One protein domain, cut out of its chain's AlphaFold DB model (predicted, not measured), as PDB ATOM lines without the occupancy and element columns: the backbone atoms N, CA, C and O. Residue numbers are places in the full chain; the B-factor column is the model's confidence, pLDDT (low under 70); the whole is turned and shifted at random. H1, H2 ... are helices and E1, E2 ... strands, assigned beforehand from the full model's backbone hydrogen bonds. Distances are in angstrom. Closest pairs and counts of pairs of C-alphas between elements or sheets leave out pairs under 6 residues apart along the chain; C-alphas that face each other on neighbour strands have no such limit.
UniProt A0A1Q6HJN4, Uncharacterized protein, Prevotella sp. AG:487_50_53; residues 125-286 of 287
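What this domain is: This is residues 125 to 286 of the 287 residues of an uncharacterized protein of Prevotella sp. AG:487_50_53 (UniProt A0A1Q6HJN4). A strongly twisted sheet of four strands has one long helix, H5, running along one of its faces, with the short H3 over the edge strand E4 and H1 packed on H5 near E1 and E2. These are two layers, helices H1, H3 and H5 on one face of the sheet; off the sheet, H2 packs on residues 128 to 132 of H1, and H4 on residues 260 to 264 of H5. The printed part has 162 residues with five named helices and four named strands, in the order H1 H2 E1 E2 E3 H3 E4 H4 H5; the sheet's order is E1 E2 E3 E4, antiparallel throughout, and the class is mixed. The whole is compact, with a radius of gyration of the C-alphas of 15.9 A and spans of 47 by 33 by 26 A.

How they stand to each other: H1, residues 127 to 144, and H2, residues 155 to 163, form a helical hairpin; they touch, closest at the C-alphas of Glu 128 and Val 158, 5.9 A, opposite ways at 36 degrees, only just a steep tilt. E1, residues 171 to 178, E2, residues 184 to 191, and E3, residues 195 to 200, form a meander, each strand the antiparallel neighbour of the one before; N 172 and O 189 are 2.8 A apart, N 188 and O 198 2.8 A, both within hydrogen-bond range. H3, residues 209 to 216, lies over E4, residues 229 to 233, at a height over the sheet of 8.4 A. E4 is antiparallel to E3, with N 233 and O 197 at 2.7 A. H4, residues 249 to 255, touches H5, residues 260 to 284, closest at the C-alphas of Leu 254 and Arg 260, 4.4 A. H5 is the hub: its residues 264 to 272 touch H1, closest at the C-alphas of Val 268 and Leu 142, 6.6 A, and its residues 278 to 282 touch H3, closest at those of Ala 281 and Ala 214, 5.4 A. H5 runs along the strands, 9.9 A in height over the sheet. In the five helices every O i to N i+4 pair is within hydrogen-bond range.

Where its parts are: H1 begins at C-alpha 127 (6.038, 59.448, -26.613) and is 25.8 A long; H2 is 12.5 A. E1, E2, E3 and E4 measure 21.3, 22.6, 14.8 and 9.9 A; H3 and H4, 10.2 and 9.9 A. H5, 36.3 A long, ends at C-alpha 284 (-0.391, 30.605, -56.773).

The domain as a whole: The C-alphas farthest apart, of Trp 125 and Gly 286, are 46.9 A apart. The printed part has no cut. The links H3 to E4 and E4 to H4 are long. Mean pLDDT of the printed part is 88.3; residues 166 to 167, 202 to 206 and 227 are under 70.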
ATOM      1  N   TRP A 125      -0.383  62.425 -23.516       79.56
ATOM      2  CA  TRP A 125       0.399  61.189 -23.582       79.56
ATOM      3  C   TRP A 125       1.834  61.453 -24.026       79.56
ATOM      4  O   TRP A 125       2.086  62.070 -25.070       79.56
ATOM      5  N   SER A 126       2.776  60.901 -23.259       86.19
ATOM      6  CA  SER A 126       4.185  60.904 -23.632       86.19
ATOM      7  C   SER A 126       4.423  60.075 -24.895       86.19
ATOM      8  O   SER A 126       3.589  59.265 -25.325       86.19
ATOM      9  N   GLY A 127       5.604  60.263 -25.487       88.62
ATOM     10  CA  GLY A 127       6.038  59.448 -26.613       88.62
ATOM     11  C   GLY A 127       6.004  57.953 -26.288       88.62
ATOM     12  O   GLY A 127       5.421  57.166 -27.039       88.62
ATOM     13  N   GLU A 128       6.525  57.584 -25.111       89.19
ATOM     14  CA  GLU A 128       6.534  56.198 -24.647       89.19
ATOM     15  C   GLU A 128       5.118  55.625 -24.526       89.19
ATOM     16  O   GLU A 128       4.860  54.497 -24.949       89.19
ATOM     17  N   GLN A 129       4.178  56.398 -23.976       86.25
ATOM     18  CA  GLN A 129       2.803  55.945 -23.754       86.25
ATOM     19  C   GLN A 129       2.068  55.677 -25.070       86.25
ATOM     20  O   GLN A 129       1.416  54.641 -25.209       86.25
ATOM     21  N   LEU A 130       2.216  56.569 -26.054       89.94
ATOM     22  CA  LEU A 130       1.652  56.389 -27.395       89.94
ATOM     23  C   LEU A 130       2.237  55.160 -28.092       89.94
ATOM     24  O   LEU A 130       1.506  54.404 -28.733       89.94
ATOM     25  N   GLN A 131       3.544  54.941 -27.959       91.94
ATOM     26  CA  GLN A 131       4.197  53.804 -28.593       91.94
ATOM     27  C   GLN A 131       3.806  52.481 -27.916       91.94
ATOM     28  O   GLN A 131       3.496  51.516 -28.613       91.94
ATOM     29  N   CYS A 132       3.708  52.442 -26.582       89.94
ATOM     30  CA  CYS A 132       3.166  51.289 -25.852       89.94
ATOM     31  C   CYS A 132       1.727  50.975 -26.282       89.94
ATOM     32  O   CYS A 132       1.420  49.823 -26.586       89.94
ATOM     33  N   TYR A 133       0.865  51.997 -26.357       89.81
ATOM     34  CA  TYR A 133      -0.517  51.854 -26.820       89.81
ATOM     35  C   TYR A 133      -0.589  51.236 -28.214       89.81
ATOM     36  O   TYR A 133      -1.342  50.288 -28.438       89.81
ATOM     37  N   PHE A 134       0.210  51.769 -29.144       94.38
ATOM     38  CA  PHE A 134       0.272  51.279 -30.512       94.38
ATOM     39  C   PHE A 134       0.615  49.789 -30.550       94.38
ATOM     40  O   PHE A 134      -0.114  49.020 -31.168       94.38
ATOM     41  N   TRP A 135       1.686  49.370 -29.870       94.62
ATOM     42  CA  TRP A 135       2.138  47.978 -29.910       94.62
ATOM     43  C   TRP A 135       1.189  47.012 -29.203       94.62
ATOM     44  O   TRP A 135       1.015  45.885 -29.665       94.62
ATOM     45  N   ASP A 136       0.570  47.428 -28.101       88.56
ATOM     46  CA  ASP A 136      -0.419  46.610 -27.400       88.56
ATOM     47  C   ASP A 136      -1.677  46.414 -28.260       88.56
ATOM     48  O   ASP A 136      -2.079  45.285 -28.537       88.56
ATOM     49  N   THR A 137      -2.214  47.517 -28.791       91.50
ATOM     50  CA  THR A 137      -3.432  47.519 -29.609       91.50
ATOM     51  C   THR A 137      -3.224  46.809 -30.949       91.50
ATOM     52  O   THR A 137      -4.101  46.081 -31.406       91.50
ATOM     53  N   LEU A 138      -2.059  46.981 -31.586       96.62
ATOM     54  CA  LEU A 138      -1.706  46.289 -32.828       96.62
ATOM     55  C   LEU A 138      -1.746  44.766 -32.643       96.62
ATOM     56  O   LEU A 138      -2.302  44.066 -33.488       96.62
ATOM     57  N   GLN A 139      -1.177  44.258 -31.544       95.62
ATOM     58  CA  GLN A 139      -1.192  42.826 -31.233       95.62
ATOM     59  C   GLN A 139      -2.618  42.322 -31.022       95.62
ATOM     60  O   GLN A 139      -3.001  41.341 -31.652       95.62
ATOM     61  N   ASP A 140      -3.411  43.016 -30.204       87.62
ATOM     62  CA  ASP A 140      -4.783  42.599 -29.890       87.62
ATOM     63  C   ASP A 140      -5.664  42.538 -31.142       87.62
ATOM     64  O   ASP A 140      -6.397  41.572 -31.357       87.62
ATOM     65  N   LEU A 141      -5.555  43.542 -32.013       93.81
ATOM     66  CA  LEU A 141      -6.329  43.598 -33.249       93.81
ATOM     67  C   LEU A 141      -5.879  42.549 -34.278       93.81
ATOM     68  O   LEU A 141      -6.723  41.992 -34.976       93.81
ATOM     69  N   LEU A 142      -4.581  42.237 -34.373       96.75
ATOM     70  CA  LEU A 142      -4.097  41.151 -35.235       96.75
ATOM     71  C   LEU A 142      -4.509  39.771 -34.694       96.75
ATOM     72  O   LEU A 142      -4.960  38.922 -35.462       96.75
ATOM     73  N   ILE A 143      -4.446  39.554 -33.379       92.56
ATOM     74  CA  ILE A 143      -4.956  38.327 -32.746       92.56
ATOM     75  C   ILE A 143      -6.455  38.172 -33.036       92.56
ATOM     76  O   ILE A 143      -6.905  37.096 -33.429       92.56
ATOM     77  N   ALA A 144      -7.230  39.257 -32.942       88.19
ATOM     78  CA  ALA A 144      -8.655  39.252 -33.276       88.19
ATOM     79  C   ALA A 144      -8.941  38.925 -34.756       88.19
ATOM     80  O   ALA A 144     -10.016  38.417 -35.073       88.19
ATOM     81  N   LYS A 145      -7.986  39.173 -35.663       94.50
ATOM     82  CA  LYS A 145      -8.050  38.773 -37.082       94.50
ATOM     83  C   LYS A 145      -7.679  37.304 -37.323       94.50
ATOM     84  O   LYS A 145      -7.833  36.833 -38.447       94.50
ATOM     85  N   GLY A 146      -7.231  36.583 -36.293       93.00
ATOM     86  CA  GLY A 146      -6.892  35.160 -36.355       93.00
ATOM     87  C   GLY A 146      -5.403  34.862 -36.539       93.00
ATOM     88  O   GLY A 146      -5.058  33.721 -36.838       93.00
ATOM     89  N   TYR A 147      -4.521  35.851 -36.377       95.62
ATOM     90  CA  TYR A 147      -3.077  35.618 -36.422       95.62
ATOM     91  C   TYR A 147      -2.576  35.018 -35.104       95.62
ATOM     92  O   TYR A 147      -2.868  35.537 -34.025       95.62
ATOM     93  N   ASP A 148      -1.783  33.949 -35.199       92.69
ATOM     94  CA  ASP A 148      -1.150  33.304 -34.046       92.69
ATOM     95  C   ASP A 148       0.039  34.145 -33.554       92.69
ATOM     96  O   ASP A 148       1.168  34.037 -34.042       92.69
ATOM     97  N   ILE A 149      -0.252  35.065 -32.632       92.25
ATOM     98  CA  ILE A 149       0.711  35.995 -32.045       92.25
ATOM     99  C   ILE A 149       0.782  35.755 -30.542       92.25
ATOM    100  O   ILE A 149      -0.175  35.979 -29.801       92.25
ATOM    101  N   GLN A 150       1.975  35.409 -30.060       88.62
ATOM    102  CA  GLN A 150       2.257  35.452 -28.632       88.62
ATOM    103  C   GLN A 150       2.463  36.907 -28.188       88.62
ATOM    104  O   GLN A 150       3.491  37.515 -28.496       88.62
ATOM    105  N   LYS A 151       1.502  37.453 -27.431       87.06
ATOM    106  CA  LYS A 151       1.551  38.842 -26.951       87.06
ATOM    107  C   LYS A 151       2.819  39.120 -26.127       87.06
ATOM    108  O   LYS A 151       3.140  38.389 -25.185       87.06
ATOM    109  N   LYS A 152       3.517  40.206 -26.458       87.56
ATOM    110  CA  LYS A 152       4.729  40.703 -25.796       87.56
ATOM    111  C   LYS A 152       4.462  42.059 -25.133       87.56
ATOM    112  O   LYS A 152       3.773  42.908 -25.699       87.56
ATOM    113  N   ASP A 153       5.014  42.240 -23.931       83.88
ATOM    114  CA  ASP A 153       5.072  43.543 -23.259       83.88
ATOM    115  C   ASP A 153       6.245  44.325 -23.838       83.88
ATOM    116  O   ASP A 153       7.393  43.894 -23.718       83.88
ATOM    117  N   PHE A 154       5.940  45.432 -24.508       88.44
ATOM    118  CA  PHE A 154       6.933  46.297 -25.137       88.44
ATOM    119  C   PHE A 154       7.333  47.478 -24.254       88.44
ATOM    120  O   PHE A 154       8.107  48.309 -24.713       88.44
ATOM    121  N   ALA A 155       6.854  47.571 -23.006       84.00
ATOM    122  CA  ALA A 155       7.172  48.703 -22.134       84.00
ATOM    123  C   ALA A 155       8.688  48.930 -21.999       84.00
ATOM    124  O   ALA A 155       9.156  50.051 -22.182       84.00
ATOM    125  N   GLN A 156       9.460  47.857 -21.781       82.75
ATOM    126  CA  GLN A 156      10.919  47.956 -21.701       82.75
ATOM    127  C   GLN A 156      11.556  48.291 -23.054       82.75
ATOM    128  O   GLN A 156      12.461  49.115 -23.117       82.75
ATOM    129  N   ASP A 157      11.088  47.681 -24.150       90.00
ATOM    130  CA  ASP A 157      11.627  47.971 -25.484       90.00
ATOM    131  C   ASP A 157      11.397  49.440 -25.884       90.00
ATOM    132  O   ASP A 157      12.251  50.056 -26.521       90.00
ATOM    133  N   VAL A 158      10.247  50.001 -25.500       89.38
ATOM    134  CA  VAL A 158       9.891  51.407 -25.707       89.38
ATOM    135  C   VAL A 158      10.771  52.309 -24.846       89.38
ATOM    136  O   VAL A 158      11.358  53.253 -25.365       89.38
ATOM    137  N   GLU A 159      10.923  52.014 -23.556       87.31
ATOM    138  CA  GLU A 159      11.810  52.778 -22.672       87.31
ATOM    139  C   GLU A 159      13.252  52.806 -23.211       87.31
ATOM    140  O   GLU A 159      13.871  53.867 -23.321       87.31
ATOM    141  N   ASP A 160      13.765  51.648 -23.629       86.62
ATOM    142  CA  ASP A 160      15.089  51.515 -24.233       86.62
ATOM    143  C   ASP A 160      15.208  52.298 -25.548       86.62
ATOM    144  O   ASP A 160      16.273  52.844 -25.850       86.62
ATOM    145  N   TYR A 161      14.136  52.354 -26.344       88.31
ATOM    146  CA  TYR A 161      14.086  53.108 -27.595       88.31
ATOM    147  C   TYR A 161      14.250  54.612 -27.366       88.31
ATOM    148  O   TYR A 161      15.033  55.238 -28.078       88.31
ATOM    149  N   TYR A 162      13.594  55.178 -26.349       84.69
ATOM    150  CA  TYR A 162      13.708  56.607 -26.028       84.69
ATOM    151  C   TYR A 162      15.009  56.969 -25.295       84.69
ATOM    152  O   TYR A 162      15.480  58.099 -25.408       84.69
ATOM    153  N   LYS A 163      15.638  56.017 -24.592       86.06
ATOM    154  CA  LYS A 163      16.933  56.224 -23.915       86.06
ATOM    155  C   LYS A 163      18.153  56.068 -24.824       86.06
ATOM    156  O   LYS A 163      19.248  56.499 -24.461       86.06
ATOM    157  N   SER A 164      18.022  55.391 -25.967       78.06
ATOM    158  CA  SER A 164      19.177  55.018 -26.785       78.06
ATOM    159  C   SER A 164      19.506  56.040 -27.871       78.06
ATOM    160  O   SER A 164      18.670  56.397 -28.692       78.06
ATOM    161  N   ASN A 165      20.792  56.383 -27.991       70.62
ATOM    162  CA  ASN A 165      21.321  57.111 -29.153       70.62
ATOM    163  C   ASN A 165      21.483  56.216 -30.404       70.62
ATOM    164  O   ASN A 165      21.890  56.699 -31.460       70.62
ATOM    165  N   ARG A 166      21.216  54.903 -30.301       68.94
ATOM    166  CA  ARG A 166      21.269  53.940 -31.414       68.94
ATOM    167  C   ARG A 166      19.861  53.455 -31.750       68.94
ATOM    168  O   ARG A 166      19.041  53.270 -30.860       68.94
ATOM    169  N   TYR A 167      19.603  53.166 -33.026       63.09
ATOM    170  CA  TYR A 167      18.314  52.622 -33.463       63.09
ATOM    171  C   TYR A 167      18.018  51.280 -32.785       63.09
ATOM    172  O   TYR A 167      18.607  50.252 -33.131       63.09
ATOM    173  N   LYS A 168      17.079  51.283 -31.837       79.50
ATOM    174  CA  LYS A 168      16.527  50.063 -31.254       79.50
ATOM    175  C   LYS A 168      15.405  49.554 -32.143       79.50
ATOM    176  O   LYS A 168      14.470  50.278 -32.464       79.50
ATOM    177  N   ARG A 169      15.541  48.299 -32.563       85.50
ATOM    178  CA  ARG A 169      14.572  47.594 -33.399       85.50
ATOM    179  C   ARG A 169      13.850  46.583 -32.533       85.50
ATOM    180  O   ARG A 169      14.486  45.676 -32.006       85.50
ATOM    181  N   TYR A 170      12.543  46.727 -32.417       91.31
ATOM    182  CA  TYR A 170      11.703  45.805 -31.668       91.31
ATOM    183  C   TYR A 170      10.323  45.746 -32.304       91.31
ATOM    184  O   TYR A 170       9.895  46.691 -32.963       91.31
ATOM    185  N   GLY A 171       9.636  44.627 -32.138       93.69
ATOM    186  CA  GLY A 171       8.327  44.444 -32.731       93.69
ATOM    187  C   GLY A 171       7.857  43.008 -32.646       93.69
ATOM    188  O   GLY A 171       8.378  42.219 -31.853       93.69
ATOM    189  N   VAL A 172       6.870  42.689 -33.471       94.44
ATOM    190  CA  VAL A 172       6.152  41.417 -33.466       94.44
ATOM    191  C   VAL A 172       6.523  40.632 -34.719       94.44
ATOM    192  O   VAL A 172       6.685  41.193 -35.804       94.44
ATOM    193  N   THR A 173       6.692  39.323 -34.577       93.94
ATOM    194  CA  THR A 173       6.910  38.395 -35.690       93.94
ATOM    195  C   THR A 173       5.999  37.198 -35.506       93.94
ATOM    196  O   THR A 173       5.936  36.651 -34.409       93.94
ATOM    197  N   PHE A 174       5.293  36.810 -36.560       93.88
ATOM    198  CA  PHE A 174       4.337  35.709 -36.527       93.88
ATOM    199  C   PHE A 174       4.271  34.999 -37.874       93.88
ATOM    200  O   PHE A 174       4.694  35.532 -38.899       93.88
ATOM    201  N   ASN A 175       3.785  33.762 -37.865       93.69
ATOM    202  CA  ASN A 175       3.659  32.951 -39.068       93.69
ATOM    203  C   ASN A 175       2.443  33.397 -39.889       93.69
ATOM    204  O   ASN A 175       1.365  33.599 -39.333       93.69
ATOM    205  N   ILE A 176       2.614  33.525 -41.204       94.94
ATOM    206  CA  ILE A 176       1.519  33.830 -42.133       94.94
ATOM    207  C   ILE A 176       1.271  32.719 -43.153       94.94
ATOM    208  O   ILE A 176       0.220  32.709 -43.790       94.94
ATOM    209  N   TYR A 177       2.214  31.791 -43.335       93.44
ATOM    210  CA  TYR A 177       2.090  30.713 -44.310       93.44
ATOM    211  C   TYR A 177       3.077  29.574 -44.034       93.44
ATOM    212  O   TYR A 177       4.249  29.804 -43.749       93.44
ATOM    213  N   ARG A 178       2.631  28.328 -44.210       91.06
ATOM    214  CA  ARG A 178       3.486  27.135 -44.194       91.06
ATOM    215  C   ARG A 178       3.600  26.597 -45.621       91.06
ATOM    216  O   ARG A 178       2.604  26.184 -46.206       91.06
ATOM    217  N   THR A 179       4.818  26.574 -46.155       87.44
ATOM    218  CA  THR A 179       5.130  26.023 -47.487       87.44
ATOM    219  C   THR A 179       4.886  24.512 -47.548       87.44
ATOM    220  O   THR A 179       4.919  23.822 -46.522       87.44
ATOM    221  N   LYS A 180       4.748  23.948 -48.753       87.62
ATOM    222  CA  LYS A 180       4.644  22.490 -48.978       87.62
ATOM    223  C   LYS A 180       5.850  21.728 -48.433       87.62
ATOM    224  O   LYS A 180       5.725  20.591 -47.985       87.62
ATOM    225  N   LYS A 181       7.020  22.376 -48.406       84.94
ATOM    226  CA  LYS A 181       8.262  21.856 -47.804       84.94
ATOM    227  C   LYS A 181       8.316  22.022 -46.281       84.94
ATOM    228  O   LYS A 181       9.380  21.885 -45.686       84.94
ATOM    229  N   ARG A 182       7.184  22.338 -45.645       85.00
ATOM    230  CA  ARG A 182       7.029  22.562 -44.204       85.00
ATOM    231  C   ARG A 182       7.896  23.696 -43.636       85.00
ATOM    232  O   ARG A 182       8.122  23.742 -42.429       85.00
ATOM    233  N   LYS A 183       8.325  24.653 -44.460       85.69
ATOM    234  CA  LYS A 183       8.989  25.880 -43.990       85.69
ATOM    235  C   LYS A 183       7.959  26.955 -43.675       85.69
ATOM    236  O   LYS A 183       7.040  27.146 -44.469       85.69
ATOM    237  N   ASP A 184       8.133  27.636 -42.551       88.81
ATOM    238  CA  ASP A 184       7.298  28.771 -42.163       88.81
ATOM    239  C   ASP A 184       7.762  30.046 -42.865       88.81
ATOM    240  O   ASP A 184       8.958  30.325 -42.948       88.81
ATOM    241  N   VAL A 185       6.800  30.821 -43.350       90.56
ATOM    242  CA  VAL A 185       6.993  32.174 -43.860       90.56
ATOM    243  C   VAL A 185       6.430  33.117 -42.812       90.56
ATOM    244  O   VAL A 185       5.233  33.106 -42.521       90.56
ATOM    245  N   THR A 186       7.305  33.921 -42.215       93.25
ATOM    246  CA  THR A 186       6.929  34.825 -41.132       93.25
ATOM    247  C   THR A 186       6.786  36.255 -41.626       93.25
ATOM    248  O   THR A 186       7.519  36.722 -42.499       93.25
ATOM    249  N   PHE A 187       5.838  36.964 -41.029       94.75
ATOM    250  CA  PHE A 187       5.653  38.390 -41.204       94.75
ATOM    251  C   PHE A 187       6.157  39.113 -39.963       94.75
ATOM    252  O   PHE A 187       5.875  38.711 -38.834       94.75
ATOM    253  N   THR A 188       6.942  40.164 -40.166       94.62
ATOM    254  CA  THR A 188       7.520  40.975 -39.095       94.62
ATOM    255  C   THR A 188       7.007  42.397 -39.205       94.62
ATOM    256  O   THR A 188       7.046  42.964 -40.289       94.62
ATOM    257  N   ILE A 189       6.608  42.988 -38.080       95.19
ATOM    258  CA  ILE A 189       6.295  44.414 -37.933       95.19
ATOM    259  C   ILE A 189       7.187  44.942 -36.815       95.19
ATOM    260  O   ILE A 189       7.136  44.398 -35.714       95.19
ATOM    261  N   TYR A 190       8.018  45.954 -37.056       91.69
ATOM    262  CA  TYR A 190       8.931  46.458 -36.022       91.69
ATOM    263  C   TYR A 190       9.198  47.960 -36.134       91.69
ATOM    264  O   TYR A 190       9.077  48.561 -37.201       91.69
ATOM    265  N   ALA A 191       9.544  48.557 -34.994       91.12
ATOM    266  CA  ALA A 191       9.928  49.951 -34.862       91.12
ATOM    267  C   ALA A 191      11.320  50.206 -35.459       91.12
ATOM    268  O   ALA A 191      12.296  49.521 -35.142       91.12
ATOM    269  N   ILE A 192      11.397  51.247 -36.278       87.12
ATOM    270  CA  ILE A 192      12.582  52.053 -36.581       87.12
ATOM    271  C   ILE A 192      12.234  53.509 -36.206       87.12
ATOM    272  O   ILE A 192      11.621  53.721 -35.166       87.12
ATOM    273  N   GLU A 193      12.569  54.516 -37.022       87.94
ATOM    274  CA  GLU A 193      12.010  55.870 -36.845       87.94
ATOM    275  C   GLU A 193      10.491  55.909 -37.069       87.94
ATOM    276  O   GLU A 193       9.755  56.551 -36.319       87.94
ATOM    277  N   LYS A 194      10.037  55.201 -38.109       90.69
ATOM    278  CA  LYS A 194       8.645  54.796 -38.330       90.69
ATOM    279  C   LYS A 194       8.489  53.311 -37.990       90.69
ATOM    280  O   LYS A 194       9.480  52.665 -37.672       90.69
ATOM    281  N   TYR A 195       7.300  52.723 -38.063       93.00
ATOM    282  CA  TYR A 195       7.242  51.260 -38.186       93.00
ATOM    283  C   TYR A 195       7.382  50.851 -39.650       93.00
ATOM    284  O   TYR A 195       7.007  51.595 -40.554       93.00
ATOM    285  N   CYS A 196       7.915  49.659 -39.869       93.19
ATOM    286  CA  CYS A 196       7.900  48.987 -41.160       93.19
ATOM    287  C   CYS A 196       7.529  47.519 -40.968       93.19
ATOM    288  O   CYS A 196       7.506  47.002 -39.842       93.19
ATOM    289  N   PHE A 197       7.200  46.859 -42.071       94.81
ATOM    290  CA  PHE A 197       6.732  45.487 -42.040       94.81
ATOM    291  C   PHE A 197       7.126  44.701 -43.286       94.81
ATOM    292  O   PHE A 197       7.572  45.269 -44.279       94.81
ATOM    293  N   GLY A 198       6.956  43.384 -43.255       94.38
ATOM    294  CA  GLY A 198       7.207  42.533 -44.415       94.38
ATOM    295  C   GLY A 198       7.591  41.107 -44.044       94.38
ATOM    296  O   GLY A 198       7.413  40.675 -42.906       94.38
ATOM    297  N   VAL A 199       8.157  40.390 -45.010       92.56
ATOM    298  CA  VAL A 199       8.583  38.996 -44.865       92.56
ATOM    299  C   VAL A 199      10.087  38.947 -44.630       92.56
ATOM    300  O   VAL A 199      10.871  39.361 -45.488       92.56
ATOM    301  N   LYS A 200      10.495  38.418 -43.475       85.44
ATOM    302  CA  LYS A 200      11.906  38.164 -43.159       85.44
ATOM    303  C   LYS A 200      12.289  36.733 -43.498       85.44
ATOM    304  O   LYS A 200      11.480  35.817 -43.372       85.44
ATOM    305  N   TYR A 201      13.551  36.540 -43.857       74.19
ATOM    306  CA  TYR A 201      14.129  35.203 -43.914       74.19
ATOM    307  C   TYR A 201      14.242  34.622 -42.495       74.19
ATOM    308  O   TYR A 201      14.649  35.312 -41.559       74.19
ATOM    309  N   ALA A 202      13.849  33.359 -42.322       64.19
ATOM    310  CA  ALA A 202      14.012  32.647 -41.060       64.19
ATOM    311  C   ALA A 202      15.428  32.048 -40.979       64.19
ATOM    312  O   ALA A 202      15.727  31.119 -41.718       64.19
ATOM    313  N   GLY A 203      16.288  32.545 -40.084       61.25
ATOM    314  CA  GLY A 203      17.673  32.058 -39.921       61.25
ATOM    315  C   GLY A 203      18.629  32.499 -41.041       61.25
ATOM    316  O   GLY A 203      18.347  33.465 -41.746       61.25
ATOM    317  N   ASP A 204      19.744  31.777 -41.225       53.03
ATOM    318  CA  ASP A 204      20.768  32.022 -42.266       53.03
ATOM    319  C   ASP A 204      20.319  31.580 -43.674       53.03
ATOM    320  O   ASP A 204      21.095  31.054 -44.478       53.03
ATOM    321  N   VAL A 205      19.030  31.724 -43.980       56.47
ATOM    322  CA  VAL A 205      18.485  31.282 -45.260       56.47
ATOM    323  C   VAL A 205      18.973  32.223 -46.355       56.47
ATOM    324  O   VAL A 205      18.620  33.400 -46.411       56.47
ATOM    325  N   ALA A 206      19.806  31.666 -47.236       62.03
ATOM    326  CA  ALA A 206      20.149  32.244 -48.523       62.03
ATOM    327  C   ALA A 206      18.872  32.585 -49.310       62.03
ATOM    328  O   ALA A 206      17.866  31.885 -49.190       62.03
ATOM    329  N   LYS A 207      18.937  33.647 -50.120       72.31
ATOM    330  CA  LYS A 207      17.840  34.150 -50.962       72.31
ATOM    331  C   LYS A 207      16.977  33.025 -51.548       72.31
ATOM    332  O   LYS A 207      17.495  32.132 -52.217       72.31
ATOM    333  N   ASP A 208      15.666  33.102 -51.333       81.62
ATOM    334  CA  ASP A 208      14.696  32.167 -51.907       81.62
ATOM    335  C   ASP A 208      14.004  32.841 -53.091       81.62
ATOM    336  O   ASP A 208      13.067  33.623 -52.930       81.62
ATOM    337  N   LYS A 209      14.485  32.541 -54.301       86.50
ATOM    338  CA  LYS A 209      14.000  33.184 -55.525       86.50
ATOM    339  C   LYS A 209      12.505  32.944 -55.768       86.50
ATOM    340  O   LYS A 209      11.830  33.830 -56.281       86.50
ATOM    341  N   VAL A 210      11.973  31.787 -55.368       87.50
ATOM    342  CA  VAL A 210      10.544  31.472 -55.538       87.50
ATOM    343  C   VAL A 210       9.700  32.335 -54.603       87.50
ATOM    344  O   VAL A 210       8.661  32.851 -55.016       87.50
ATOM    345  N   LEU A 211      10.163  32.532 -53.365       88.75
ATOM    346  CA  LEU A 211       9.534  33.447 -52.414       88.75
ATOM    347  C   LEU A 211       9.599  34.901 -52.898       88.75
ATOM    348  O   LEU A 211       8.579  35.585 -52.895       88.75
ATOM    349  N   GLU A 212      10.763  35.360 -53.360       89.94
ATOM    350  CA  GLU A 212      10.943  36.713 -53.907       89.94
ATOM    351  C   GLU A 212      10.031  36.962 -55.120       89.94
ATOM    352  O   GLU A 212       9.363  37.993 -55.191       89.94
ATOM    353  N   ASP A 213       9.934  36.004 -56.046       89.06
ATOM    354  CA  ASP A 213       9.064  36.109 -57.223       89.06
ATOM    355  C   ASP A 213       7.576  36.097 -56.850       89.06
ATOM    356  O   ASP A 213       6.756  36.729 -57.524       89.06
ATOM    357  N   ALA A 214       7.203  35.388 -55.782       90.56
ATOM    358  CA  ALA A 214       5.844  35.421 -55.257       90.56
ATOM    359  C   ALA A 214       5.514  36.781 -54.629       90.56
ATOM    360  O   ALA A 214       4.447  37.329 -54.896       90.56
ATOM    361  N   ILE A 215       6.443  37.355 -53.860       91.12
ATOM    362  CA  ILE A 215       6.302  38.692 -53.269       91.12
ATOM    363  C   ILE A 215       6.196  39.753 -54.371       91.12
ATOM    364  O   ILE A 215       5.246  40.534 -54.378       91.12
ATOM    365  N   GLY A 216       7.118  39.751 -55.339       87.38
ATOM    366  CA  GLY A 216       7.118  40.708 -56.450       87.38
ATOM    367  C   GLY A 216       5.872  40.610 -57.338       87.38
ATOM    368  O   GLY A 216       5.406  41.618 -57.862       87.38
ATOM    369  N   GLY A 217       5.290  39.413 -57.465       82.12
ATOM    370  CA  GLY A 217       4.051  39.178 -58.210       82.12
ATOM    371  C   GLY A 217       2.759  39.458 -57.435       82.12
ATOM    372  O   GLY A 217       1.683  39.360 -58.021       82.12
ATOM    373  N   ALA A 218       2.827  39.790 -56.142       84.50
ATOM    374  CA  ALA A 218       1.638  39.963 -55.306       84.50
ATOM    375  C   ALA A 218       0.878  41.275 -55.579       84.50
ATOM    376  O   ALA A 218      -0.246  41.431 -55.108       84.50
ATOM    377  N   GLY A 219       1.473  42.225 -56.316       77.62
ATOM    378  CA  GLY A 219       0.852  43.523 -56.609       77.62
ATOM    379  C   GLY A 219       0.619  44.380 -55.359       77.62
ATOM    380  O   GLY A 219      -0.317  45.173 -55.314       77.62
ATOM    381  N   THR A 220       1.442  44.187 -54.323       83.25
ATOM    382  CA  THR A 220       1.323  44.882 -53.034       83.25
ATOM    383  C   THR A 220       2.352  46.005 -52.897       83.25
ATOM    384  O   THR A 220       3.305  46.086 -53.668       83.25
ATOM    385  N   ALA A 221       2.208  46.836 -51.859       82.06
ATOM    386  CA  ALA A 221       3.222  47.825 -51.477       82.06
ATOM    387  C   ALA A 221       4.524  47.198 -50.924       82.06
ATOM    388  O   ALA A 221       5.488  47.915 -50.651       82.06
ATOM    389  N   ILE A 222       4.563  45.874 -50.736       88.88
ATOM    390  CA  ILE A 222       5.739  45.150 -50.253       88.88
ATOM    391  C   ILE A 222       6.644  44.846 -51.447       88.88
ATOM    392  O   ILE A 222       6.300  44.062 -52.330       88.88
ATOM    393  N   ARG A 223       7.823  45.470 -51.452       87.38
ATOM    394  CA  ARG A 223       8.859  45.299 -52.476       87.38
ATOM    395  C   ARG A 223       9.831  44.199 -52.073       87.38
ATOM    396  O   ARG A 223      10.151  44.073 -50.893       87.38
ATOM    397  N   VAL A 224      10.343  43.441 -53.042       85.75
ATOM    398  CA  VAL A 224      11.481  42.537 -52.803       85.75
ATOM    399  C   VAL A 224      12.647  43.356 -52.248       85.75
ATOM    400  O   VAL A 224      12.889  44.480 -52.695       85.75
ATOM    401  N   ALA A 225      13.320  42.826 -51.232       81.19
ATOM    402  CA  ALA A 225      14.242  43.593 -50.404       81.19
ATOM    403  C   ALA A 225      15.635  42.940 -50.306       81.19
ATOM    404  O   ALA A 225      16.022  42.133 -51.152       81.19
ATOM    405  N   ASP A 226      16.449  43.402 -49.352       73.19
ATOM    406  CA  ASP A 226      17.861  43.032 -49.222       73.19
ATOM    407  C   ASP A 226      18.100  41.661 -48.556       73.19
ATOM    408  O   ASP A 226      17.198  40.854 -48.369       73.19
ATOM    409  N   LYS A 227      19.355  41.383 -48.172       68.88
ATOM    410  CA  LYS A 227      19.784  40.104 -47.578       68.88
ATOM    411  C   LYS A 227      18.967  39.663 -46.354       68.88
ATOM    412  O   LYS A 227      18.963  38.477 -46.054       68.88
ATOM    413  N   THR A 228      18.326  40.581 -45.633       78.69
ATOM    414  CA  THR A 228      17.595  40.269 -44.391       78.69
ATOM    415  C   THR A 228      16.079  40.167 -44.571       78.69
ATOM    416  O   THR A 228      15.391  39.625 -43.703       78.69
ATOM    417  N   TRP A 229      15.558  40.635 -45.708       86.94
ATOM    418  CA  TRP A 229      14.131  40.678 -46.017       86.94
ATOM    419  C   TRP A 229      13.857  40.060 -47.380       86.94
ATOM    420  O   TRP A 229      14.358  40.532 -48.393       86.94
ATOM    421  N   ALA A 230      12.968  39.072 -47.426       89.00
ATOM    422  CA  ALA A 230      12.416  38.612 -48.695       89.00
ATOM    423  C   ALA A 230      11.488  39.678 -49.301       89.00
ATOM    424  O   ALA A 230      11.443  39.864 -50.515       89.00
ATOM    425  N   GLY A 231      10.778  40.424 -48.449       91.56
ATOM    426  CA  GLY A 231       9.959  41.553 -48.865       91.56
ATOM    427  C   GLY A 231       9.830  42.590 -47.765       91.56
ATOM    428  O   GLY A 231       9.653  42.234 -46.606       91.56
ATOM    429  N   PHE A 232       9.893  43.863 -48.126       91.62
ATOM    430  CA  PHE A 232       9.852  44.999 -47.217       91.62
ATOM    431  C   PHE A 232       8.773  45.988 -47.651       91.62
ATOM    432  O   PHE A 232       8.641  46.301 -48.831       91.62
ATOM    433  N   GLY A 233       8.014  46.500 -46.695       91.81
ATOM    434  CA  GLY A 233       6.979  47.497 -46.895       91.81
ATOM    435  C   GLY A 233       7.034  48.566 -45.815       91.81
ATOM    436  O   GLY A 233       7.462  48.341 -44.679       91.81
ATOM    437  N   GLU A 234       6.577  49.747 -46.197       92.25
ATOM    438  CA  GLU A 234       6.336  50.864 -45.294       92.25
ATOM    439  C   GLU A 234       4.828  51.110 -45.242       92.25
ATOM    440  O   GLU A 234       4.133  50.820 -46.222       92.25
ATOM    441  N   PRO A 235       4.312  51.618 -44.115       92.38
ATOM    442  CA  PRO A 235       2.906  51.960 -44.023       92.38
ATOM    443  C   PRO A 235       2.533  53.040 -45.029       92.38
ATOM    444  O   PRO A 235       3.349  53.905 -45.366       92.38
ATOM    445  N   SER A 236       1.279  53.027 -45.473       92.19
ATOM    446  CA  SER A 236       0.766  54.101 -46.318       92.19
ATOM    447  C   SER A 236       0.844  55.456 -45.597       92.19
ATOM    448  O   SER A 236       0.792  55.513 -44.362       92.19
ATOM    449  N   PRO A 237       0.870  56.583 -46.338       90.75
ATOM    450  CA  PRO A 237       0.895  57.917 -45.734       90.75
ATOM    451  C   PRO A 237      -0.251  58.180 -44.741       90.75
ATOM    452  O   PRO A 237      -0.120  59.000 -43.843       90.75
ATOM    453  N   ARG A 238      -1.381  57.467 -44.866       91.19
ATOM    454  CA  ARG A 238      -2.529  57.612 -43.955       91.19
ATOM    455  C   ARG A 238      -2.340  56.897 -42.617       91.19
ATOM    456  O   ARG A 238      -3.016  57.263 -41.656       91.19
ATOM    457  N   HIS A 239      -1.466  55.895 -42.573       95.25
ATOM    458  CA  HIS A 239      -1.236  55.011 -41.430       95.25
ATOM    459  C   HIS A 239       0.194  55.101 -40.881       95.25
ATOM    460  O   HIS A 239       0.555  54.339 -39.983       95.25
ATOM    461  N   GLU A 240       1.014  56.031 -41.376       93.94
ATOM    462  CA  GLU A 240       2.375  56.212 -40.884       93.94
ATOM    463  C   GLU A 240       2.429  56.812 -39.470       93.94
ATOM    464  O   GLU A 240       1.706  57.745 -39.099       93.94
ATOM    465  N   LEU A 241       3.366  56.304 -38.674       94.62
ATOM    466  CA  LEU A 241       3.668  56.803 -37.337       94.62
ATOM    467  C   LEU A 241       5.157  57.084 -37.257       94.62
ATOM    468  O   LEU A 241       5.950  56.161 -37.412       94.62
ATOM    469  N   ASN A 242       5.540  58.341 -37.030       92.69
ATOM    470  CA  ASN A 242       6.928  58.702 -36.754       92.69
ATOM    471  C   ASN A 242       7.159  58.686 -35.240       92.69
ATOM    472  O   ASN A 242       6.881  59.675 -34.567       92.69
ATOM    473  N   PHE A 243       7.664  57.574 -34.708       90.12
ATOM    474  CA  PHE A 243       7.905  57.406 -33.273       90.12
ATOM    475  C   PHE A 243       9.098  58.212 -32.758       90.12
ATOM    476  O   PHE A 243       9.177  58.513 -31.570       90.12
ATOM    477  N   LYS A 244      10.041  58.575 -33.637       87.50
ATOM    478  CA  LYS A 244      11.214  59.371 -33.254       87.50
ATOM    479  C   LYS A 244      10.866  60.840 -33.033       87.50
ATOM    480  O   LYS A 244      11.280  61.426 -32.042       87.50
ATOM    481  N   LYS A 245      10.127  61.443 -33.968       90.00
ATOM    482  CA  LYS A 245       9.760  62.870 -33.916       90.00
ATOM    483  C   LYS A 245       8.375  63.121 -33.319       90.00
ATOM    484  O   LYS A 245       8.070  64.260 -32.992       90.00
ATOM    485  N   MET A 246       7.535  62.089 -33.211       90.44
ATOM    486  CA  MET A 246       6.155  62.168 -32.708       90.44
ATOM    487  C   MET A 246       5.295  63.220 -33.426       90.44
ATOM    488  O   MET A 246       4.454  63.871 -32.809       90.44
ATOM    489  N   ASN A 247       5.503  63.390 -34.737       90.88
ATOM    490  CA  ASN A 247       4.965  64.519 -35.505       90.88
ATOM    491  C   ASN A 247       4.240  64.142 -36.815       90.88
ATOM    492  O   ASN A 247       4.098  64.996 -37.686       90.88
ATOM    493  N   SER A 248       3.794  62.892 -36.987       92.75
ATOM    494  CA  SER A 248       2.991  62.505 -38.161       92.75
ATOM    495  C   SER A 248       1.489  62.704 -37.933       92.75
ATOM    496  O   SER A 248       1.020  62.731 -36.792       92.75
ATOM    497  N   GLU A 249       0.708  62.775 -39.018       93.06
ATOM    498  CA  GLU A 249      -0.763  62.824 -38.951       93.06
ATOM    499  C   GLU A 249      -1.325  61.631 -38.157       93.06
ATOM    500  O   GLU A 249      -2.227  61.786 -37.333       93.06
ATOM    501  N   GLY A 250      -0.734  60.444 -38.342       93.88
ATOM    502  CA  GLY A 250      -1.073  59.253 -37.569       93.88
ATOM    503  C   GLY A 250      -0.861  59.429 -36.064       93.88
ATOM    504  O   GLY A 250      -1.696  58.980 -35.286       93.88
ATOM    505  N   ILE A 251       0.193  60.136 -35.632       93.69
ATOM    506  CA  ILE A 251       0.425  60.423 -34.205       93.69
ATOM    507  C   ILE A 251      -0.664  61.357 -33.669       93.69
ATOM    508  O   ILE A 251      -1.173  61.127 -32.574       93.69
ATOM    509  N   GLY A 252      -1.079  62.359 -34.452       90.94
ATOM    510  CA  GLY A 252      -2.217  63.216 -34.105       90.94
ATOM    511  C   GLY A 252      -3.518  62.422 -33.937       90.94
ATOM    512  O   GLY A 252      -4.239  62.606 -32.959       90.94
ATOM    513  N   LYS A 253      -3.789  61.472 -34.840       91.44
ATOM    514  CA  LYS A 253      -4.946  60.567 -34.730       91.44
ATOM    515  C   LYS A 253      -4.846  59.634 -33.528       91.44
ATOM    516  O   LYS A 253      -5.860  59.387 -32.887       91.44
ATOM    517  N   LEU A 254      -3.649  59.140 -33.211       89.06
ATOM    518  CA  LEU A 254      -3.406  58.259 -32.069       89.06
ATOM    519  C   LEU A 254      -3.598  58.986 -30.729       89.06
ATOM    520  O   LEU A 254      -4.138  58.403 -29.793       89.06
ATOM    521  N   LYS A 255      -3.205  60.265 -30.666       86.81
ATOM    522  CA  LYS A 255      -3.456  61.158 -29.527       86.81
ATOM    523  C   LYS A 255      -4.921  61.542 -29.381       86.81
ATOM    524  O   LYS A 255      -5.339  61.852 -28.280       86.81
ATOM    525  N   ASN A 256      -5.717  61.535 -30.446       83.94
ATOM    526  CA  ASN A 256      -7.114  61.954 -30.374       83.94
ATOM    527  C   ASN A 256      -8.023  60.798 -29.900       83.94
ATOM    528  O   ASN A 256      -8.150  59.796 -30.616       83.94
ATOM    529  N   PRO A 257      -8.748  60.942 -28.767       76.50
ATOM    530  CA  PRO A 257      -9.652  59.923 -28.252       76.50
ATOM    531  C   PRO A 257     -10.650  59.382 -29.261       76.50
ATOM    532  O   PRO A 257     -10.877  58.176 -29.323       76.50
ATOM    533  N   ASN A 258     -11.200  60.290 -30.058       76.62
ATOM    534  CA  ASN A 258     -12.298  60.031 -30.973       76.62
ATOM    535  C   ASN A 258     -11.818  59.408 -32.289       76.62
ATOM    536  O   ASN A 258     -12.605  58.782 -32.992       76.62
ATOM    537  N   ALA A 259     -10.535  59.567 -32.633       84.38
ATOM    538  CA  ALA A 259      -9.979  59.083 -33.897       84.38
ATOM    539  C   ALA A 259      -9.133  57.813 -33.745       84.38
ATOM    540  O   ALA A 259      -9.072  57.009 -34.678       84.38
ATOM    541  N   ARG A 260      -8.483  57.601 -32.592       89.00
ATOM    542  CA  ARG A 260      -7.453  56.561 -32.446       89.00
ATOM    543  C   ARG A 260      -7.952  55.145 -32.715       89.00
ATOM    544  O   ARG A 260      -7.233  54.359 -33.320       89.00
ATOM    545  N   VAL A 261      -9.183  54.820 -32.308       83.94
ATOM    546  CA  VAL A 261      -9.749  53.474 -32.496       83.94
ATOM    547  C   VAL A 261      -9.941  53.199 -33.984       83.94
ATOM    548  O   VAL A 261      -9.519  52.156 -34.483       83.94
ATOM    549  N   ALA A 262     -10.527  54.149 -34.716       87.12
ATOM    550  CA  ALA A 262     -10.687  54.044 -36.163       87.12
ATOM    551  C   ALA A 262      -9.324  53.985 -36.871       87.12
ATOM    552  O   ALA A 262      -9.130  53.176 -37.775       87.12
ATOM    553  N   PHE A 263      -8.359  54.786 -36.412       95.56
ATOM    554  CA  PHE A 263      -6.998  54.790 -36.938       95.56
ATOM    555  C   PHE A 263      -6.288  53.440 -36.754       95.56
ATOM    556  O   PHE A 263      -5.769  52.896 -37.727       95.56
ATOM    557  N   MET A 264      -6.312  52.857 -35.551       96.06
ATOM    558  CA  MET A 264      -5.686  51.555 -35.281       96.06
ATOM    559  C   MET A 264      -6.336  50.424 -36.081       96.06
ATOM    560  O   MET A 264      -5.634  49.557 -36.603       96.06
ATOM    561  N   ASN A 265      -7.662  50.457 -36.253       94.25
ATOM    562  CA  ASN A 265      -8.348  49.530 -37.153       94.25
ATOM    563  C   ASN A 265      -7.893  49.705 -38.609       94.25
ATOM    564  O   ASN A 265      -7.694  48.714 -39.306       94.25
ATOM    565  N   GLY A 266      -7.692  50.944 -39.066       97.56
ATOM    566  CA  GLY A 266      -7.146  51.247 -40.391       97.56
ATOM    567  C   GLY A 266      -5.750  50.657 -40.608       97.56
ATOM    568  O   GLY A 266      -5.540  49.951 -41.594       97.56
ATOM    569  N   VAL A 267      -4.840  50.852 -39.643       97.62
ATOM    570  CA  VAL A 267      -3.485  50.266 -39.653       97.62
ATOM    571  C   VAL A 267      -3.551  48.744 -39.800       97.62
ATOM    572  O   VAL A 267      -2.903  48.166 -40.671       97.62
ATOM    573  N   VAL A 268      -4.353  48.079 -38.967       97.75
ATOM    574  CA  VAL A 268      -4.447  46.611 -38.962       97.75
ATOM    575  C   VAL A 268      -5.118  46.089 -40.227       97.75
ATOM    576  O   VAL A 268      -4.692  45.067 -40.754       97.75
ATOM    577  N   ASN A 269      -6.133  46.781 -40.746       97.50
ATOM    578  CA  ASN A 269      -6.791  46.401 -41.995       97.50
ATOM    579  C   ASN A 269      -5.851  46.521 -43.201       97.50
ATOM    580  O   ASN A 269      -5.897  45.662 -44.080       97.50
ATOM    581  N   GLU A 270      -4.990  47.543 -43.242       96.31
ATOM    582  CA  GLU A 270      -3.957  47.662 -44.274       96.31
ATOM    583  C   GLU A 270      -2.994  46.470 -44.221       96.31
ATOM    584  O   GLU A 270      -2.780  45.797 -45.229       96.31
ATOM    585  N   ILE A 271      -2.476  46.154 -43.033       96.62
ATOM    586  CA  ILE A 271      -1.554  45.029 -42.833       96.62
ATOM    587  C   ILE A 271      -2.225  43.689 -43.178       96.62
ATOM    588  O   ILE A 271      -1.641  42.874 -43.889       96.62
ATOM    589  N   ASP A 272      -3.464  43.467 -42.736       97.25
ATOM    590  CA  ASP A 272      -4.246  42.257 -43.019       97.25
ATOM    591  C   ASP A 272      -4.476  42.060 -44.527       97.25
ATOM    592  O   ASP A 272      -4.293  40.959 -45.051       97.25
ATOM    593  N   ALA A 273      -4.821  43.127 -45.255       96.00
ATOM    594  CA  ALA A 273      -5.004  43.078 -46.705       96.00
ATOM    595  C   ALA A 273      -3.696  42.741 -47.446       96.00
ATOM    596  O   ALA A 273      -3.701  41.945 -48.393       96.00
ATOM    597  N   LEU A 274      -2.571  43.304 -46.993       95.31
ATOM    598  CA  LEU A 274      -1.245  42.999 -47.533       95.31
ATOM    599  C   LEU A 274      -0.867  41.533 -47.292       95.31
ATOM    600  O   LEU A 274      -0.469  40.847 -48.234       95.31
ATOM    601  N   ILE A 275      -1.042  41.029 -46.065       96.00
ATOM    602  CA  ILE A 275      -0.750  39.631 -45.717       96.00
ATOM    603  C   ILE A 275      -1.606  38.675 -46.552       96.00
ATOM    604  O   ILE A 275      -1.072  37.734 -47.133       96.00
ATOM    605  N   LYS A 276      -2.913  38.927 -46.684       96.00
ATOM    606  CA  LYS A 276      -3.803  38.097 -47.514       96.00
ATOM    607  C   LYS A 276      -3.349  38.049 -48.971       96.00
ATOM    608  O   LYS A 276      -3.295  36.970 -49.556       96.00
ATOM    609  N   SER A 277      -2.965  39.192 -49.535       95.38
ATOM    610  CA  SER A 277      -2.469  39.274 -50.915       95.38
ATOM    611  C   SER A 277      -1.167  38.487 -51.104       95.38
ATOM    612  O   SER A 277      -1.025  37.757 -52.086       95.38
ATOM    613  N   LEU A 278      -0.245  38.568 -50.137       94.94
ATOM    614  CA  LEU A 278       0.978  37.760 -50.122       94.94
ATOM    615  C   LEU A 278       0.674  36.260 -50.048       94.94
ATOM    616  O   LEU A 278       1.195  35.492 -50.850       94.94
ATOM    617  N   VAL A 279      -0.192  35.840 -49.125       94.81
ATOM    618  CA  VAL A 279      -0.565  34.429 -48.948       94.81
ATOM    619  C   VAL A 279      -1.199  33.860 -50.218       94.81
ATOM    620  O   VAL A 279      -0.869  32.744 -50.622       94.81
ATOM    621  N   GLU A 280      -2.057  34.620 -50.898       95.31
ATOM    622  CA  GLU A 280      -2.615  34.207 -52.189       95.31
ATOM    623  C   GLU A 280      -1.545  34.096 -53.282       95.31
ATOM    624  O   GLU A 280      -1.556  33.146 -54.070       95.31
ATOM    625  N   ALA A 281      -0.574  35.012 -53.317       93.81
ATOM    626  CA  ALA A 281       0.560  34.903 -54.230       93.81
ATOM    627  C   ALA A 281       1.421  33.662 -53.933       93.81
ATOM    628  O   ALA A 281       1.838  32.967 -54.863       93.81
ATOM    629  N   PHE A 282       1.623  33.325 -52.653       93.06
ATOM    630  CA  PHE A 282       2.366  32.130 -52.246       93.06
ATOM    631  C   PHE A 282       1.681  30.849 -52.717       93.06
ATOM    632  O   PHE A 282       2.325  29.995 -53.333       93.06
ATOM    633  N   LYS A 283       0.359  30.754 -52.527       92.94
ATOM    634  CA  LYS A 283      -0.451  29.634 -53.024       92.94
ATOM    635  C   LYS A 283      -0.351  29.492 -54.545       92.94
ATOM    636  O   LYS A 283      -0.102  28.391 -55.033       92.94
ATOM    637  N   LYS A 284      -0.480  30.595 -55.296       92.06
ATOM    638  CA  LYS A 284      -0.391  30.605 -56.773       92.06
ATOM    639  C   LYS A 284       0.975  30.154 -57.292       92.06
ATOM    640  O   LYS A 284       1.046  29.486 -58.317       92.06
ATOM    641  N   LYS A 285       2.056  30.501 -56.587       88.75
ATOM    642  CA  LYS A 285       3.424  30.064 -56.914       88.75
ATOM    643  C   LYS A 285       3.752  28.659 -56.405       88.75
ATOM    644  O   LYS A 285       4.826  28.145 -56.696       88.75
ATOM    645  N   GLY A 286       2.825  28.022 -55.689       85.44
ATOM    646  CA  GLY A 286       2.965  26.650 -55.221       85.44
ATOM    647  C   GLY A 286       4.016  26.468 -54.127       85.44
ATOM    648  O   GLY A 286       4.524  25.350 -54.008       85.44
TER     649      GLY A 286